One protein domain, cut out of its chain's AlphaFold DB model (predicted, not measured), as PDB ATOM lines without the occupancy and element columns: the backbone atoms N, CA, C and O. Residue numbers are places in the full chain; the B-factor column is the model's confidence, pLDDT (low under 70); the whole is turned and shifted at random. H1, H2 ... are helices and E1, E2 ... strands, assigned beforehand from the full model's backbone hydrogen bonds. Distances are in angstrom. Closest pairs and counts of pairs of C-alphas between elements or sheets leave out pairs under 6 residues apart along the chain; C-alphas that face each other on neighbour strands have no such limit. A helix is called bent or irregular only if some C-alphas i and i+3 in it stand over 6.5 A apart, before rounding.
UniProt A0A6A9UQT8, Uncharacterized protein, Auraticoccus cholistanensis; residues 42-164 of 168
ATOM      1  N   ARG A  42      36.527  83.017 111.650       87.62
ATOM      2  CA  ARG A  42      37.577  83.864 112.232       87.62
ATOM      3  C   ARG A  42      38.517  82.992 113.066       87.62
ATOM      4  O   ARG A  42      38.039  82.155 113.832       87.62
ATOM      5  N   VAL A  43      39.820  83.194 112.918       90.50
ATOM      6  CA  VAL A  43      40.852  82.452 113.649       90.50
ATOM      7  C   VAL A  43      41.976  83.366 114.105       90.50
ATOM      8  O   VAL A  43      42.211  84.428 113.533       90.50
ATOM      9  N   GLY A  44      42.691  82.908 115.128       90.62
ATOM     10  CA  GLY A  44      43.863  83.582 115.652       90.62
ATOM     11  C   GLY A  44      43.593  84.901 116.378       90.62
ATOM     12  O   GLY A  44      42.483  85.437 116.425       90.62
ATOM     13  N   SER A  45      44.660  85.421 116.972       90.69
ATOM     14  CA  SER A  45      44.680  86.673 117.720       90.69
ATOM     15  C   SER A  45      45.874  87.514 117.292       90.69
ATOM     16  O   SER A  45      46.984  86.992 117.188       90.69
ATOM     17  N   MET A  46      45.667  88.811 117.084       91.00
ATOM     18  CA  MET A  46      46.762  89.747 116.845       91.00
ATOM     19  C   MET A  46      47.639  89.836 118.100       91.00
ATOM     20  O   MET A  46      47.145  90.128 119.188       91.00
ATOM     21  N   VAL A  47      48.933  89.579 117.937       90.50
ATOM     22  CA  VAL A  47      49.928  89.537 119.022       90.50
ATOM     23  C   VAL A  47      50.923  90.687 118.960       90.50
ATOM     24  O   VAL A  47      51.566  90.982 119.960       90.50
ATOM     25  N   ALA A  48      51.053  91.340 117.804       89.25
ATOM     26  CA  ALA A  48      51.857  92.542 117.654       89.25
ATOM     27  C   ALA A  48      51.330  93.407 116.505       89.25
ATOM     28  O   ALA A  48      50.756  92.890 115.540       89.25
ATOM     29  N   ARG A  49      51.535  94.723 116.607       89.88
ATOM     30  CA  ARG A  49      51.145  95.691 115.577       89.88
ATOM     31  C   ARG A  49      52.123  96.855 115.518       89.88
ATOM     32  O   ARG A  49      52.418  97.467 116.540       89.88
ATOM     33  N   TRP A  50      52.496  97.235 114.305       89.75
ATOM     34  CA  TRP A  50      53.234  98.450 113.988       89.75
ATOM     35  C   TRP A  50      52.415  99.275 113.017       89.75
ATOM     36  O   TRP A  50      51.880  98.747 112.049       89.75
ATOM     37  N   SER A  51      52.312 100.569 113.271       86.12
ATOM     38  CA  SER A  51      51.673 101.507 112.357       86.12
ATOM     39  C   SER A  51      52.524 102.758 112.343       86.12
ATOM     40  O   SER A  51      52.807 103.319 113.403       86.12
ATOM     41  N   VAL A  52      52.989 103.149 111.162       76.00
ATOM     42  CA  VAL A  52      53.861 104.315 111.009       76.00
ATOM     43  C   VAL A  52      53.193 105.362 110.129       76.00
ATOM     44  O   VAL A  52      52.447 105.019 109.208       76.00
ATOM     45  N   PRO A  53      53.456 106.656 110.380       73.12
ATOM     46  CA  PRO A  53      53.054 107.702 109.455       73.12
ATOM     47  C   PRO A  53      53.742 107.516 108.094       73.12
ATOM     48  O   PRO A  53      54.810 106.911 107.993       73.12
ATOM     49  N   GLN A  54      53.150 108.102 107.051       63.62
ATOM     50  CA  GLN A  54      53.520 107.929 105.635       63.62
ATOM     51  C   GLN A  54      55.028 108.078 105.342       63.62
ATOM     52  O   GLN A  54      55.554 107.391 104.471       63.62
ATOM     53  N   VAL A  55      55.748 108.923 106.092       58.19
ATOM     54  CA  VAL A  55      57.191 109.180 105.910       58.19
ATOM     55  C   VAL A  55      58.062 107.947 106.205       58.19
ATOM     56  O   VAL A  55      59.074 107.760 105.541       58.19
ATOM     57  N   ALA A  56      57.650 107.071 107.128       75.94
ATOM     58  CA  ALA A  56      58.316 105.788 107.411       75.94
ATOM     59  C   ALA A  56      57.635 104.587 106.706       75.94
ATOM     60  O   ALA A  56      58.038 103.437 106.865       75.94
ATOM     61  N   GLN A  57      56.648 104.898 105.855       83.50
ATOM     62  CA  GLN A  57      56.065 104.097 104.778       83.50
ATOM     63  C   GLN A  57      56.908 102.918 104.282       83.50
ATOM     64  O   GLN A  57      56.629 101.731 104.485       83.50
ATOM     65  N   ALA A  58      57.946 103.320 103.554       85.75
ATOM     66  CA  ALA A  58      58.768 102.442 102.744       85.75
ATOM     67  C   ALA A  58      59.567 101.442 103.589       85.75
ATOM     68  O   ALA A  58      59.818 100.331 103.133       85.75
ATOM     69  N   GLU A  59      59.936 101.810 104.817       85.62
ATOM     70  CA  GLU A  59      60.714 100.945 105.704       85.62
ATOM     71  C   GLU A  59      59.888  99.735 106.147       85.62
ATOM     72  O   GLU A  59      60.343  98.600 105.997       85.62
ATOM     73  N   LEU A  60      58.643  99.944 106.594       86.69
ATOM     74  CA  LEU A  60      57.754  98.829 106.941       86.69
ATOM     75  C   LEU A  60      57.411  97.969 105.721       86.69
ATOM     76  O   LEU A  60      57.449  96.744 105.819       86.69
ATOM     77  N   GLN A  61      57.121  98.584 104.569       90.12
ATOM     78  CA  GLN A  61      56.810  97.853 103.333       90.12
ATOM     79  C   GLN A  61      57.988  97.012 102.825       90.12
ATOM     80  O   GLN A  61      57.780  95.960 102.226       90.12
ATOM     81  N   ALA A  62      59.227  97.435 103.079       89.50
ATOM     82  CA  ALA A  62      60.415  96.660 102.731       89.50
ATOM     83  C   ALA A  62      60.647  95.450 103.658       89.50
ATOM     84  O   ALA A  62      61.357  94.513 103.282       89.50
ATOM     85  N   VAL A  63      60.095  95.468 104.877       89.31
ATOM     86  CA  VAL A  63      60.170  94.343 105.825       89.31
ATOM     87  C   VAL A  63      59.009  93.375 105.605       89.31
ATOM     88  O   VAL A  63      59.240  92.171 105.488       89.31
ATOM     89  N   VAL A  64      57.788  93.906 105.512       91.88
ATOM     90  CA  VAL A  64      56.555  93.161 105.232       91.88
ATOM     91  C   VAL A  64      55.826  93.850 104.076       91.88
ATOM     92  O   VAL A  64      55.124  94.840 104.307       91.88
ATOM     93  N   PRO A  65      56.002  93.367 102.832       90.81
ATOM     94  CA  PRO A  65      55.346  93.931 101.657       90.81
ATOM     95  C   PRO A  65      53.819  93.806 101.712       90.81
ATOM     96  O   PRO A  65      53.308  92.887 102.360       90.81
ATOM     97  N   PRO A  66      53.082  94.684 101.005       88.25
ATOM     98  CA  PRO A  66      51.641  94.534 100.869       88.25
ATOM     99  C   PRO A  66      51.308  93.241 100.121       88.25
ATOM    100  O   PRO A  66      52.036  92.836  99.211       88.25
ATOM    101  N   GLY A  67      50.189  92.612 100.478       87.12
ATOM    102  CA  GLY A  67      49.701  91.414  99.800       87.12
ATOM    103  C   GLY A  67      48.977  90.454 100.747       87.12
ATOM    104  O   GLY A  67      48.476  90.878 101.786       87.12
ATOM    105  N   PRO A  68      48.927  89.149 100.429       85.88
ATOM    106  CA  PRO A  68      48.112  88.179 101.161       85.88
ATOM    107  C   PRO A  68      48.520  87.985 102.629       85.88
ATOM    108  O   PRO A  68      47.718  87.505 103.416       85.88
ATOM    109  N   GLY A  69      49.745  88.349 103.009       90.19
ATOM    110  CA  GLY A  69      50.372  87.955 104.270       90.19
ATOM    111  C   GLY A  69      51.245  86.703 104.125       90.19
ATOM    112  O   GLY A  69      51.237  86.023 103.098       90.19
ATOM    113  N   GLU A  70      52.035  86.412 105.152       93.12
ATOM    114  CA  GLU A  70      53.080  85.384 105.146       93.12
ATOM    115  C   GLU A  70      53.007  84.542 106.423       93.12
ATOM    116  O   GLU A  70      52.948  85.089 107.522       93.12
ATOM    117  N   VAL A  71      53.060  83.212 106.292       93.06
ATOM    118  CA  VAL A  71      53.283  82.315 107.437       93.06
ATOM    119  C   VAL A  71      54.762  82.352 107.810       93.06
ATOM    120  O   VAL A  71      55.620  82.041 106.986       93.06
ATOM    121  N   LEU A  72      55.069  82.698 109.058       92.31
ATOM    122  CA  LEU A  72      56.441  82.864 109.518       92.31
ATOM    123  C   LEU A  72      57.011  81.554 110.064       92.31
ATOM    124  O   LEU A  72      56.493  80.980 111.025       92.31
ATOM    125  N   SER A  73      58.152  81.136 109.519       91.50
ATOM    126  CA  SER A  73      59.027  80.184 110.208       91.50
ATOM    127  C   SER A  73      59.680  80.849 111.432       91.50
ATOM    128  O   SER A  73      59.775  82.080 111.477       91.50
ATOM    129  N   PRO A  74      60.196  80.086 112.416       89.81
ATOM    130  CA  PRO A  74      60.885  80.671 113.569       89.81
ATOM    131  C   PRO A  74      62.051  81.593 113.180       89.81
ATOM    132  O   PRO A  74      62.160  82.696 113.703       89.81
ATOM    133  N   ALA A  75      62.870  81.184 112.202       90.31
ATOM    134  CA  ALA A  75      63.985  81.996 111.719       90.31
ATOM    135  C   ALA A  75      63.505  83.291 111.046       90.31
ATOM    136  O   ALA A  75      64.051  84.363 111.299       90.31
ATOM    137  N   ARG A  76      62.450  83.205 110.221       91.56
ATOM    138  CA  ARG A  76      61.882  84.372 109.536       91.56
ATOM    139  C   ARG A  76      61.212  85.336 110.513       91.56
ATOM    140  O   ARG A  76      61.354  86.542 110.352       91.56
ATOM    141  N   ARG A  77      60.531  84.816 111.541       90.00
ATOM    142  CA  ARG A  77      59.978  85.598 112.656       90.00
ATOM    143  C   ARG A  77      61.073  86.412 113.333       90.00
ATOM    144  O   ARG A  77      60.901  87.611 113.499       90.00
ATOM    145  N   ASP A  78      62.173  85.770 113.715       88.69
ATOM    146  CA  ASP A  78      63.244  86.438 114.459       88.69
ATOM    147  C   ASP A  78      63.930  87.518 113.606       88.69
ATOM    148  O   ASP A  78      64.157  88.627 114.086       88.69
ATOM    149  N   GLU A  79      64.175  87.241 112.319       89.75
ATOM    150  CA  GLU A  79      64.694  88.237 111.369       89.75
ATOM    151  C   GLU A  79      63.737  89.428 111.207       89.75
ATOM    152  O   GLU A  79      64.163  90.584 111.223       89.75
ATOM    153  N   LEU A  80      62.441  89.154 111.058       89.19
ATOM    154  CA  LEU A  80      61.411  90.173 110.890       89.19
ATOM    155  C   LEU A  80      61.301  91.052 112.140       89.19
ATOM    156  O   LEU A  80      61.344  92.274 112.019       89.19
ATOM    157  N   LEU A  81      61.237  90.456 113.334       86.31
ATOM    158  CA  LEU A  81      61.169  91.192 114.600       86.31
ATOM    159  C   LEU A  81      62.409  92.062 114.834       86.31
ATOM    160  O   LEU A  81      62.274  93.165 115.347       86.31
ATOM    161  N   ALA A  82      63.595  91.613 114.415       86.88
ATOM    162  CA  ALA A  82      64.828  92.395 114.527       86.88
ATOM    163  C   ALA A  82      64.878  93.612 113.582       86.88
ATOM    164  O   ALA A  82      65.661  94.534 113.806       86.88
ATOM    165  N   ARG A  83      64.080  93.607 112.507       87.69
ATOM    166  CA  ARG A  83      64.024  94.683 111.503       87.69
ATOM    167  C   ARG A  83      62.867  95.652 111.719       87.69
ATOM    168  O   ARG A  83      62.872  96.730 111.130       87.69
ATOM    169  N   LEU A  84      61.867  95.263 112.507       82.50
ATOM    170  CA  LEU A  84      60.752  96.134 112.844       82.50
ATOM    171  C   LEU A  84      61.172  97.151 113.915       82.50
ATOM    172  O   LEU A  84      61.966  96.825 114.798       82.50
ATOM    173  N   PRO A  85      60.649  98.388 113.860       76.25
ATOM    174  CA  PRO A  85      60.954  99.393 114.870       76.25
ATOM    175  C   PRO A  85      60.477  98.932 116.257       76.25
ATOM    176  O   PRO A  85      59.414  98.327 116.382       76.25
ATOM    177  N   GLU A  86      61.229  99.253 117.318       67.50
ATOM    178  CA  GLU A  86      60.893  98.840 118.697       67.50
ATOM    179  C   GLU A  86      59.507  99.330 119.155       67.50
ATOM    180  O   GLU A  86      58.840  98.672 119.953       67.50
ATOM    181  N   ALA A  87      59.040 100.467 118.629       55.53
ATOM    182  CA  ALA A  87      57.723 101.023 118.918       55.53
ATOM    183  C   ALA A  87      56.612 100.296 118.128       55.53
ATOM    184  O   ALA A  87      56.115 100.788 117.114       55.53
ATOM    185  N   GLY A  88      56.215  99.119 118.611       57.16
ATOM    186  CA  GLY A  88      54.985  98.411 118.240       57.16
ATOM    187  C   GLY A  88      54.118  98.137 119.472       57.16
ATOM    188  O   GLY A  88      54.611  98.122 120.599       57.16
ATOM    189  N   LEU A  89      52.813  97.922 119.283       57.19
ATOM    190  CA  LEU A  89      51.935  97.383 120.328       57.19
ATOM    191  C   LEU A  89      52.539  96.059 120.821       57.19
ATOM    192  O   LEU A  89      52.695  95.133 120.026       57.19
ATOM    193  N   SER A  90      52.909  96.053 122.110       56.28
ATOM    194  CA  SER A  90      53.665  95.033 122.851       56.28
ATOM    195  C   SER A  90      53.543  93.628 122.268       56.28
ATOM    196  O   SER A  90      52.563  92.934 122.530       56.28
ATOM    197  N   ALA A  91      54.575  93.196 121.542       62.84
ATOM    198  CA  ALA A  91      54.777  91.788 121.252       62.84
ATOM    199  C   ALA A  91      54.931  91.052 122.590       62.84
ATOM    200  O   ALA A  91      55.950  91.205 123.255       62.84
ATOM    201  N   ASP A  92      53.920  90.295 123.011       70.12
ATOM    202  CA  ASP A  92      54.073  89.353 124.117       70.12
ATOM    203  C   ASP A  92      54.845  88.132 123.587       70.12
ATOM    204  O   ASP A  92      54.295  87.370 122.787       70.12
ATOM    205  N   PRO A  93      56.108  87.899 123.996       68.31
ATOM    206  CA  PRO A  93      56.899  86.789 123.469       68.31
ATOM    207  C   PRO A  93      56.299  85.421 123.816       68.31
ATOM    208  O   PRO A  93      56.522  84.442 123.099       68.31
ATOM    209  N   SER A  94      55.518  85.335 124.901       79.19
ATOM    210  CA  SER A  94      54.796  84.113 125.258       79.19
ATOM    211  C   SER A  94      53.694  83.796 124.246       79.19
ATOM    212  O   SER A  94      53.371  82.628 124.019       79.19
ATOM    213  N   ALA A  95      53.192  84.817 123.544       79.62
ATOM    214  CA  ALA A  95      52.150  84.655 122.554       79.62
ATOM    215  C   ALA A  95      52.619  83.905 121.293       79.62
ATOM    216  O   ALA A  95      51.779  83.440 120.527       79.62
ATOM    217  N   PHE A  96      53.931  83.730 121.102       82.62
ATOM    218  CA  PHE A  96      54.514  83.014 119.964       82.62
ATOM    219  C   PHE A  96      54.703  81.511 120.193       82.62
ATOM    220  O   PHE A  96      54.945  80.771 119.238       82.62
ATOM    221  N   GLN A  97      54.663  81.044 121.442       85.06
ATOM    222  CA  GLN A  97      55.050  79.671 121.757       85.06
ATOM    223  C   GLN A  97      54.009  78.666 121.262       85.06
ATOM    224  O   GLN A  97      52.836  78.753 121.607       85.06
ATOM    225  N   GLY A  98      54.455  77.695 120.458       83.88
ATOM    226  CA  GLY A  98      53.613  76.594 119.977       83.88
ATOM    227  C   GLY A  98      52.533  76.995 118.969       83.88
ATOM    228  O   GLY A  98      51.685  76.166 118.649       83.88
ATOM    229  N   ARG A  99      52.558  78.232 118.461       89.75
ATOM    230  CA  ARG A  99      51.550  78.769 117.541       89.75
ATOM    231  C   ARG A  99      52.128  79.045 116.167       89.75
ATOM    232  O   ARG A  99      53.314  79.344 116.021       89.75
ATOM    233  N   LEU A 100      51.263  78.978 115.164       92.12
ATOM    234  CA  LEU A 100      51.585  79.435 113.822       92.12
ATOM    235  C   LEU A 100      51.468  80.957 113.789       92.12
ATOM    236  O   LEU A 100      50.463  81.505 114.234       92.12
ATOM    237  N   LEU A 101      52.487  81.636 113.268       93.56
ATOM    238  CA  LEU A 101      52.477  83.090 113.148       93.56
ATOM    239  C   LEU A 101      52.244  83.510 111.705       93.56
ATOM    240  O   LEU A 101      52.835  82.940 110.790       93.56
ATOM    241  N   VAL A 102      51.414  84.530 111.519       94.69
ATOM    242  CA  VAL A 102      51.141  85.144 110.219       94.69
ATOM    243  C   VAL A 102      51.464  86.628 110.295       94.69
ATOM    244  O   VAL A 102      50.891  87.325 111.129       94.69
ATOM    245  N   ALA A 103      52.364  87.112 109.442       94.19
ATOM    246  CA  ALA A 103      52.589  88.541 109.246       94.19
ATOM    247  C   ALA A 103      51.705  89.062 108.116       94.19
ATOM    248  O   ALA A 103      51.571  88.415 107.079       94.19
ATOM    249  N   HIS A 104      51.140  90.249 108.291       94.50
ATOM    250  CA  HIS A 104      50.335  90.898 107.269       94.50
ATOM    251  C   HIS A 104      50.591  92.400 107.253       94.50
ATOM    252  O   HIS A 104      50.644  93.034 108.306       94.50
ATOM    253  N   GLY A 105      50.793  92.949 106.057       91.94
ATOM    254  CA  GLY A 105      51.063  94.360 105.828       91.94
ATOM    255  C   GLY A 105      49.995  94.970 104.927       91.94
ATOM    256  O   GLY A 105      49.773  94.479 103.821       91.94
ATOM    257  N   TYR A 106      49.342  96.036 105.390       90.06
ATOM    258  CA  TYR A 106      48.222  96.671 104.693       90.06
ATOM    259  C   TYR A 106      48.102  98.160 105.027       90.06
ATOM    260  O   TYR A 106      48.602  98.639 106.046       90.06
ATOM    261  N   SER A 107      47.435  98.922 104.159       88.12
ATOM    262  CA  SER A 107      47.087 100.318 104.454       88.12
ATOM    263  C   SER A 107      45.796 100.327 105.258       88.12
ATOM    264  O   SER A 107      44.735  99.987 104.739       88.12
ATOM    265  N   ARG A 108      45.877 100.677 106.544       84.62
ATOM    266  CA  ARG A 108      44.771 100.447 107.476       84.62
ATOM    267  C   ARG A 108      43.683 101.502 107.333       84.62
ATOM    268  O   ARG A 108      43.807 102.607 107.859       84.62
ATOM    269  N   CYS A 109      42.606 101.153 106.643       81.44
ATOM    270  CA  CYS A 109      41.367 101.931 106.642       81.44
ATOM    271  C   CYS A 109      40.233 101.292 107.443       81.44
ATOM    272  O   CYS A 109      39.290 101.990 107.782       81.44
ATOM    273  N   GLY A 110      40.362 100.024 107.834       80.75
ATOM    274  CA  GLY A 110      39.479  99.338 108.773       80.75
ATOM    275  C   GLY A 110      40.251  98.275 109.550       80.75
ATOM    276  O   GLY A 110      41.441  98.066 109.309       80.75
ATOM    277  N   ASP A 111      39.596  97.618 110.503       82.19
ATOM    278  CA  ASP A 111      40.186  96.461 111.174       82.19
ATOM    279  C   ASP A 111      40.120  95.241 110.254       82.19
ATOM    280  O   ASP A 111      39.029  94.803 109.884       82.19
ATOM    281  N   GLU A 112      41.276  94.683 109.904       85.00
ATOM    282  CA  GLU A 112      41.348  93.394 109.226       85.00
ATOM    283  C   GLU A 112      41.336  92.246 110.237       85.00
ATOM    284  O   GLU A 112      41.943  92.304 111.307       85.00
ATOM    285  N   LEU A 113      40.598  91.192 109.904       88.06
ATOM    286  CA  LEU A 113      40.467  89.979 110.697       88.06
ATOM    287  C   LEU A 113      41.007  88.800 109.900       88.06
ATOM    288  O   LEU A 113      40.762  88.696 108.702       88.06
ATOM    289  N   LEU A 114      41.703  87.887 110.575       89.25
ATOM    290  CA  LEU A 114      42.191  86.650 109.973       89.25
ATOM    291  C   LEU A 114      41.096  85.572 109.973       89.25
ATOM    292  O   LEU A 114      40.474  85.276 110.999       89.25
ATOM    293  N   HIS A 115      40.874  84.962 108.817       90.19
ATOM    294  CA  HIS A 115      39.900  83.899 108.584       90.19
ATOM    295  C   HIS A 115      40.581  82.650 108.033       90.19
ATOM    296  O   HIS A 115      41.628  82.736 107.392       90.19
ATOM    297  N   ARG A 116      39.956  81.488 108.256       89.75
ATOM    298  CA  ARG A 116      40.336  80.208 107.638       89.75
ATOM    299  C   ARG A 116      39.281  79.692 106.669       89.75
ATOM    300  O   ARG A 116      38.083  79.905 106.890       89.75
ATOM    301  N   ASP A 117      39.702  78.889 105.691       86.44
ATOM    302  CA  ASP A 117      38.771  78.187 104.803       86.44
ATOM    303  C   ASP A 117      38.047  77.060 105.518       86.44
ATOM    304  O   ASP A 117      38.455  76.552 106.564       86.44
ATOM    305  N   TRP A 118      36.944  76.631 104.912       79.50
ATOM    306  CA  TRP A 118      36.162  75.502 105.402       79.50
ATOM    307  C   TRP A 118      36.975  74.193 105.442       79.50
ATOM    308  O   TRP A 118      36.638  73.280 106.201       79.50
ATOM    309  N   ARG A 119      38.054  74.086 104.647       78.31
ATOM    310  CA  ARG A 119      38.974  72.937 104.667       78.31
ATOM    311  C   ARG A 119      40.058  73.068 105.736       78.31
ATOM    312  O   ARG A 119      40.669  72.049 106.049       78.31
ATOM    313  N   GLY A 120      40.265  74.252 106.314       78.44
ATOM    314  CA  GLY A 120      41.259  74.547 107.347       78.44
ATOM    315  C   GLY A 120      42.709  74.529 106.857       78.44
ATOM    316  O   GLY A 120      43.593  74.196 107.644       78.44
ATOM    317  N   LYS A 121      42.952  74.805 105.572       83.81
ATOM    318  CA  LYS A 121      44.284  74.824 104.941       83.81
ATOM    319  C   LYS A 121      44.688  76.201 104.422       83.81
ATOM    320  O   LYS A 121      45.863  76.430 104.144       83.81
ATOM    321  N   GLU A 122      43.726  77.098 104.263       88.12
ATOM    322  CA  GLU A 122      43.958  78.429 103.719       88.12
ATOM    323  C   GLU A 122      43.555  79.486 104.733       88.12
ATOM    324  O   GLU A 122      42.550  79.336 105.428       88.12
ATOM    325  N   LEU A 123      44.350  80.546 104.791       90.12
ATOM    326  CA  LEU A 123      44.104  81.741 105.579       90.12
ATOM    327  C   LEU A 123      43.891  82.936 104.647       90.12
ATOM    328  O   LEU A 123      44.466  82.984 103.561       90.12
ATOM    329  N   TRP A 124      43.085  83.904 105.056       90.94
ATOM    330  CA  TRP A 124      42.974  85.205 104.389       90.94
ATOM    331  C   TRP A 124      42.533  86.267 105.385       90.94
ATOM    332  O   TRP A 124      41.995  85.948 106.447       90.94
ATOM    333  N   PHE A 125      42.725  87.524 105.011       88.06
ATOM    334  CA  PHE A 125      42.268  88.664 105.786       88.06
ATOM    335  C   PHE A 125      40.999  89.259 105.178       88.06
ATOM    336  O   PHE A 125      40.850  89.288 103.958       88.06
ATOM    337  N   ALA A 126      40.059  89.675 106.023       84.56
ATOM    338  CA  ALA A 126      38.844  90.375 105.615       84.56
ATOM    339  C   ALA A 126      38.626  91.609 106.497       84.56
ATOM    340  O   ALA A 126      38.866  91.560 107.704       84.56
ATOM    341  N   VAL A 127      38.147  92.702 105.906       77.62
ATOM    342  CA  VAL A 127      37.850  93.951 106.624       77.62
ATOM    343  C   VAL A 127      36.539  93.793 107.407       77.62
ATOM    344  O   VAL A 127      35.525  93.373 106.855       77.62
ATOM    345  N   ALA A 128      36.539  94.122 108.704       69.06
ATOM    346  CA  ALA A 128      35.429  93.844 109.628       69.06
ATOM    347  C   ALA A 128      34.129  94.631 109.353       69.06
ATOM    348  O   ALA A 128      33.079  94.269 109.883       69.06
ATOM    349  N   ARG A 129      34.198  95.696 108.550       61.22
ATOM    350  CA  ARG A 129      33.112  96.458 107.908       61.22
ATOM    351  C   ARG A 129      33.759  97.708 107.320       61.22
ATOM    352  O   ARG A 129      34.508  98.381 108.024       61.22
ATOM    353  N   GLU A 130      33.489  98.013 106.060       56.06
ATOM    354  CA  GLU A 130      33.817  99.326 105.508       56.06
ATOM    355  C   GLU A 130      32.694 100.287 105.903       56.06
ATOM    356  O   GLU A 130      31.558 100.129 105.460       56.06
ATOM    357  N   ASP A 131      32.978 101.260 106.770       57.72
ATOM    358  CA  ASP A 131      32.084 102.408 106.903       57.72
ATOM    359  C   ASP A 131      32.142 103.202 105.586       57.72
ATOM    360  O   ASP A 131      33.227 103.575 105.121       57.72
ATOM    361  N   GLU A 132      30.979 103.456 104.975       51.28
ATOM    362  CA  GLU A 132      30.853 104.258 103.754       51.28
ATOM    363  C   GLU A 132      31.448 105.662 103.996       51.28
ATOM    364  O   GLU A 132      30.819 106.528 104.604       51.28
ATOM    365  N   GLY A 133      32.696 105.887 103.567       57.78
ATOM    366  CA  GLY A 133      33.408 107.161 103.746       57.78
ATOM    367  C   GLY A 133      34.891 107.067 104.124       57.78
ATOM    368  O   GLY A 133      35.560 108.101 104.186       57.78
ATOM    369  N   LEU A 134      35.441 105.871 104.363       60.44
ATOM    370  CA  LEU A 134      36.860 105.701 104.698       60.44
ATOM    371  C   LEU A 134      37.765 105.837 103.460       60.44
ATOM    372  O   LEU A 134      37.764 105.005 102.554       60.44
ATOM    373  N   ALA A 135      38.587 106.888 103.423       63.47
ATOM    374  CA  ALA A 135      39.564 107.103 102.357       63.47
ATOM    375  C   ALA A 135      40.835 106.258 102.579       63.47
ATOM    376  O   ALA A 135      41.833 106.753 103.106       63.47
ATOM    377  N   CYS A 136      40.832 105.001 102.119       69.06
ATOM    378  CA  CYS A 136      41.991 104.097 102.229       69.06
ATOM    379  C   CYS A 136      43.270 104.619 101.547       69.06
ATOM    380  O   CYS A 136      44.369 104.192 101.889       69.06
ATOM    381  N   ALA A 137      43.154 105.571 100.616       68.25
ATOM    382  CA  ALA A 137      44.283 106.122  99.865       68.25
ATOM    383  C   ALA A 137      45.299 106.906 100.719       68.25
ATOM    384  O   ALA A 137      46.443 107.062 100.300       68.25
ATOM    385  N   VAL A 138      44.900 107.411 101.892       74.75
ATOM    386  CA  VAL A 138      45.778 108.199 102.785       74.75
ATOM    387  C   VAL A 138      46.058 107.507 104.118       74.75
ATOM    388  O   VAL A 138      46.732 108.075 104.982       74.75
ATOM    389  N   SER A 139      45.557 106.283 104.283       82.38
ATOM    390  CA  SER A 139      45.712 105.500 105.503       82.38
ATOM    391  C   SER A 139      47.173 105.124 105.766       82.38
ATOM    392  O   SER A 139      47.895 104.770 104.833       82.38
ATOM    393  N   PRO A 140      47.622 105.153 107.034       86.50
ATOM    394  CA  PRO A 140      48.963 104.716 107.387       86.50
ATOM    395  C   PRO A 140      49.137 103.222 107.103       86.50
ATOM    396  O   PRO A 140      48.230 102.408 107.316       86.50
ATOM    397  N   TYR A 141      50.340 102.856 106.669       89.00
ATOM    398  CA  TYR A 141      50.699 101.455 106.521       89.00
ATOM    399  C   TYR A 141      50.875 100.806 107.887       89.00
ATOM    400  O   TYR A 141      51.494 101.363 108.799       89.00
ATOM    401  N   THR A 142      50.305  99.620 108.017       90.44
ATOM    402  CA  THR A 142      50.264  98.849 109.246       90.44
ATOM    403  C   THR A 142      50.789  97.453 108.967       90.44
ATOM    404  O   THR A 142      50.445  96.839 107.962       90.44
ATOM    405  N   VAL A 143      51.625  96.958 109.872       91.69
ATOM    406  CA  VAL A 143      52.072  95.570 109.916       91.69
ATOM    407  C   VAL A 143      51.506  94.941 111.176       91.69
ATOM    408  O   VAL A 143      51.657  95.485 112.269       91.69
ATOM    409  N   GLU A 144      50.871  93.789 111.037       92.75
ATOM    410  CA  GLU A 144      50.343  93.007 112.147       92.75
ATOM    411  C   GLU A 144      50.920  91.601 112.122       92.75
ATOM    412  O   GLU A 144      51.146  91.022 111.058       92.75
ATOM    413  N   ILE A 145      51.135  91.042 113.309       92.56
ATOM    414  CA  ILE A 145      51.444  89.626 113.480       92.56
ATOM    415  C   ILE A 145      50.283  88.990 114.226       92.56
ATOM    416  O   ILE A 145      49.882  89.454 115.295       92.56
ATOM    417  N   TRP A 146      49.770  87.908 113.662       93.81
ATOM    418  CA  TRP A 146      48.675  87.115 114.195       93.81
ATOM    419  C   TRP A 146      49.195  85.752 114.624       93.81
ATOM    420  O   TRP A 146      49.964  85.124 113.899       93.81
ATOM    421  N   ALA A 147      48.770  85.286 115.793       92.94
ATOM    422  CA  ALA A 147      49.038  83.938 116.268       92.94
ATOM    423  C   ALA A 147      47.798  83.066 116.078       92.94
ATOM    424  O   ALA A 147      46.708  83.434 116.511       92.94
ATOM    425  N   VAL A 148      47.974  81.915 115.437       92.44
ATOM    426  CA  VAL A 148      46.931  80.929 115.146       92.44
ATOM    427  C   VAL A 148      47.240  79.657 115.924       92.44
ATOM    428  O   VAL A 148      48.357  79.132 115.862       92.44
ATOM    429  N   GLU A 149      46.254  79.162 116.668       90.88
ATOM    430  CA  GLU A 149      46.396  77.911 117.406       90.88
ATOM    431  C   GLU A 149      46.483  76.735 116.419       90.88
ATOM    432  O   GLU A 149      45.706  76.684 115.462       90.88
ATOM    433  N   PRO A 150      47.365  75.742 116.628       85.25
ATOM    434  CA  PRO A 150      47.455  74.585 115.734       85.25
ATOM    435  C   PRO A 150      46.121  73.842 115.564       85.25
ATOM    436  O   PRO A 150      45.838  73.322 114.489       85.25
ATOM    437  N   GLY A 151      45.277  73.828 116.604       84.31
ATOM    438  CA  GLY A 151      43.939  73.226 116.563       84.31
ATOM    439  C   GLY A 151      42.932  73.971 115.677       84.31
ATOM    440  O   GLY A 151      41.916  73.392 115.287       84.31
ATOM    441  N   ASP A 152      43.214  75.224 115.314       86.50
ATOM    442  CA  ASP A 152      42.397  75.992 114.376       86.50
ATOM    443  C   ASP A 152      42.684  75.621 112.914       86.50
ATOM    444  O   ASP A 152      41.947  76.025 112.013       86.50
ATOM    445  N   LEU A 153      43.715  74.825 112.648       84.56
ATOM    446  CA  LEU A 153      44.103  74.427 111.303       84.56
ATOM    447  C   LEU A 153      43.969  72.912 111.144       84.56
ATOM    448  O   LEU A 153      44.219  72.127 112.053       84.56
ATOM    449  N   ARG A 154      43.555  72.480 109.952       83.50
ATOM    450  CA  ARG A 154      43.503  71.057 109.566       83.50
ATOM    451  C   ARG A 154      44.722  70.665 108.727       83.50
ATOM    452  O   ARG A 154      44.668  69.708 107.954       83.50
ATOM    453  N   ALA A 155      45.786  71.449 108.830       81.38
ATOM    454  CA  ALA A 155      47.015  71.336 108.064       81.38
ATOM    455  C   ALA A 155      48.213  71.707 108.940       81.38
ATOM    456  O   ALA A 155      48.082  72.476 109.893       81.38
ATOM    457  N   SER A 156      49.376  71.159 108.598       82.00
ATOM    458  CA  SER A 156      50.650  71.566 109.193       82.00
ATOM    459  C   SER A 156      51.069  72.958 108.703       82.00
ATOM    460  O   SER A 156      50.598  73.424 107.666       82.00
ATOM    461  N   ALA A 157      51.974  73.626 109.425       77.50
ATOM    462  CA  ALA A 157      52.408  74.984 109.083       77.50
ATOM    463  C   ALA A 157      52.946  75.109 107.646       77.50
ATOM    464  O   ALA A 157      52.637  76.079 106.958       77.50
ATOM    465  N   ASP A 158      53.664  74.091 107.164       81.94
ATOM    466  CA  ASP A 158      54.269  74.077 105.826       81.94
ATOM    467  C   ASP A 158      53.235  73.927 104.694       81.94
ATOM    468  O   ASP A 158      53.493  74.272 103.534       81.94
ATOM    469  N   GLU A 159      52.043  73.424 105.020       82.88
ATOM    470  CA  GLU A 159      50.928  73.234 104.091       82.88
ATOM    471  C   GLU A 159      49.985  74.442 104.041       82.88
ATOM    472  O   GLU A 159      49.219  74.577 103.084       82.88
ATOM    473  N   VAL A 160      50.030  75.314 105.051       86.06
ATOM    474  CA  VAL A 160      49.146  76.478 105.145       86.06
ATOM    475  C   VAL A 160      49.567  77.528 104.124       86.06
ATOM    476  O   VAL A 160      50.753  77.767 103.868       86.06
ATOM    477  N   ARG A 161      48.577  78.156 103.491       88.81
ATOM    478  CA  ARG A 161      48.778  79.246 102.532       88.81
ATOM    479  C   ARG A 161      47.911  80.427 102.925       88.81
ATOM    480  O   ARG A 161      46.742  80.236 103.248       88.81
ATOM    481  N   VAL A 162      48.469  81.629 102.853       87.44
ATOM    482  CA  VAL A 162      47.694  82.864 102.996       87.44
ATOM    483  C   VAL A 162      47.335  83.373 101.603       87.44
ATOM    484  O   VAL A 162      48.172  83.343 100.698       87.44
ATOM    485  N   ARG A 163      46.083  83.778 101.397       87.88
ATOM    486  CA  ARG A 163      45.570  84.282 100.120       87.88
ATOM    487  C   ARG A 163      45.036  85.697 100.273       87.88
ATOM    488  O   ARG A 163      44.555  86.076 101.335       87.88
ATOM    489  N   GLU A 164      45.081  86.450  99.176       79.06
ATOM    490  CA  GLU A 164      44.353  87.709  99.077       79.06
ATOM    491  C   GLU A 164      42.860  87.385  99.090       79.06
ATOM    492  O   GLU A 164      42.414  86.476  98.376       79.06
TER     493      GLU A 164
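What this domain is: This is residues 42 to 164 of the 168 residues of an uncharacterized protein of Auraticoccus cholistanensis (UniProt A0A6A9UQT8). A strongly twisted antiparallel sheet of four strands, E1, E6, E3 and E2, makes the middle of this domain, with H1, H2 and the small H3 over one face and a smaller sheet, E4, E5 and E7, over the other. The two sheets face each other as a sandwich, their strands crossed at 35 degrees. The printed part has 123 residues with three named helices and seven named strands, in the order E1, H1, E2, H2, H3, E3, E4, E5, E6, E7, and its class is mixed, helices and strands. The larger sheet runs E1, E6, E3, E2; the smaller runs E4, E5, E7 and is mixed. The whole is compact, with a radius of gyration of the C-alphas of 14.2 A and spans of 38 by 35 by 21 A.

Where its parts are: E1, residues 45 to 52, begins at C-alpha 45 at (44.680, 86.673, 117.720), bends by 54 degrees at residue 48 and measures 21.0 A from first to last C-alpha. H1, residues 54 to 63, measures 15.1 A and is irregular, with C-alphas 55 and 58 7.6 A apart. E2 is residues 70 to 72. H2, residues 74 to 83, measures 14.5 A and begins at C-alpha 74 at (60.885, 80.671, 113.569). H3 is residues 93 to 96. E3, residues 100 to 107, measures 23.3 A. E4, residues 112 to 116, measures 13.3 A, and E5, residues 122 to 127, measures 16.9 A. E6, residues 141 to 148, measures 22.6 A. E7, residues 161 to 163, measures 6.4 A and ends at C-alpha 163 at (45.570, 84.282, 100.120).

How they stand to each other: In the larger sheet E1 and E2 are the edge strands. E1 and E6 are antiparallel at 167 degrees, with N 50 and O 143 within hydrogen-bond range at 2.8 A. E6 and E3 are antiparallel at 160 degrees, with N 102 and O 146 at 2.8 A. E3 and E2 are antiparallel at 142 degrees, with N 70 and O 103 at 2.8 A. H1 and H2 on one face of this sheet make two layers, helices over strands. H1 lies over E6 at a height over the sheet of 8.0 A and runs along the strands, at 14 degrees to E6 on the local plane; the closest C-alphas are those of Gln 57 and Tyr 141, 6.2 A apart. H2 lies over E3 at a height of 10.2 A and runs along the strands, at 26 degrees to E3 on the local plane. H1 and H2 are close but not clearly touching, with Val 63 and Leu 80 closest, their C-alphas 6.7 A apart; they run opposite ways at a shallow tilt of 26 degrees. H3 is on the same face, at a height of 9.0 A. In the smaller sheet E4 and E5 form a hairpin, antiparallel at 152 degrees, with N 113 and O 126 at 2.8 A. E5 and E7 are parallel at 31 degrees, with N 163 and O 123 at 2.8 A. The facing parts of the two sheets are 9.9 A centre to centre, and their best planes are 13 degrees apart. The closest C-alphas of E2 and E7 are those of Glu 70 and Val 162, 6.3 A apart. Every O i to N i+4 pair is within hydrogen-bond range in H2, 3 of 6 are in H1, and H3 is too short for such a pair.

The domain as a whole: The two C-alphas farthest apart are those of Ala 75 and Glu 132, 40.7 A. The printed part has no cut. The links E5 to E6 and E6 to E7 are long; in the first, residues 128 to 140, the C-alphas lie 15 to 24 A from the mean of all C-alphas. The mean pLDDT of the printed part is 82.8, and residues 54 to 55, 86 to 91, 93 and 128 to 137 are under 70.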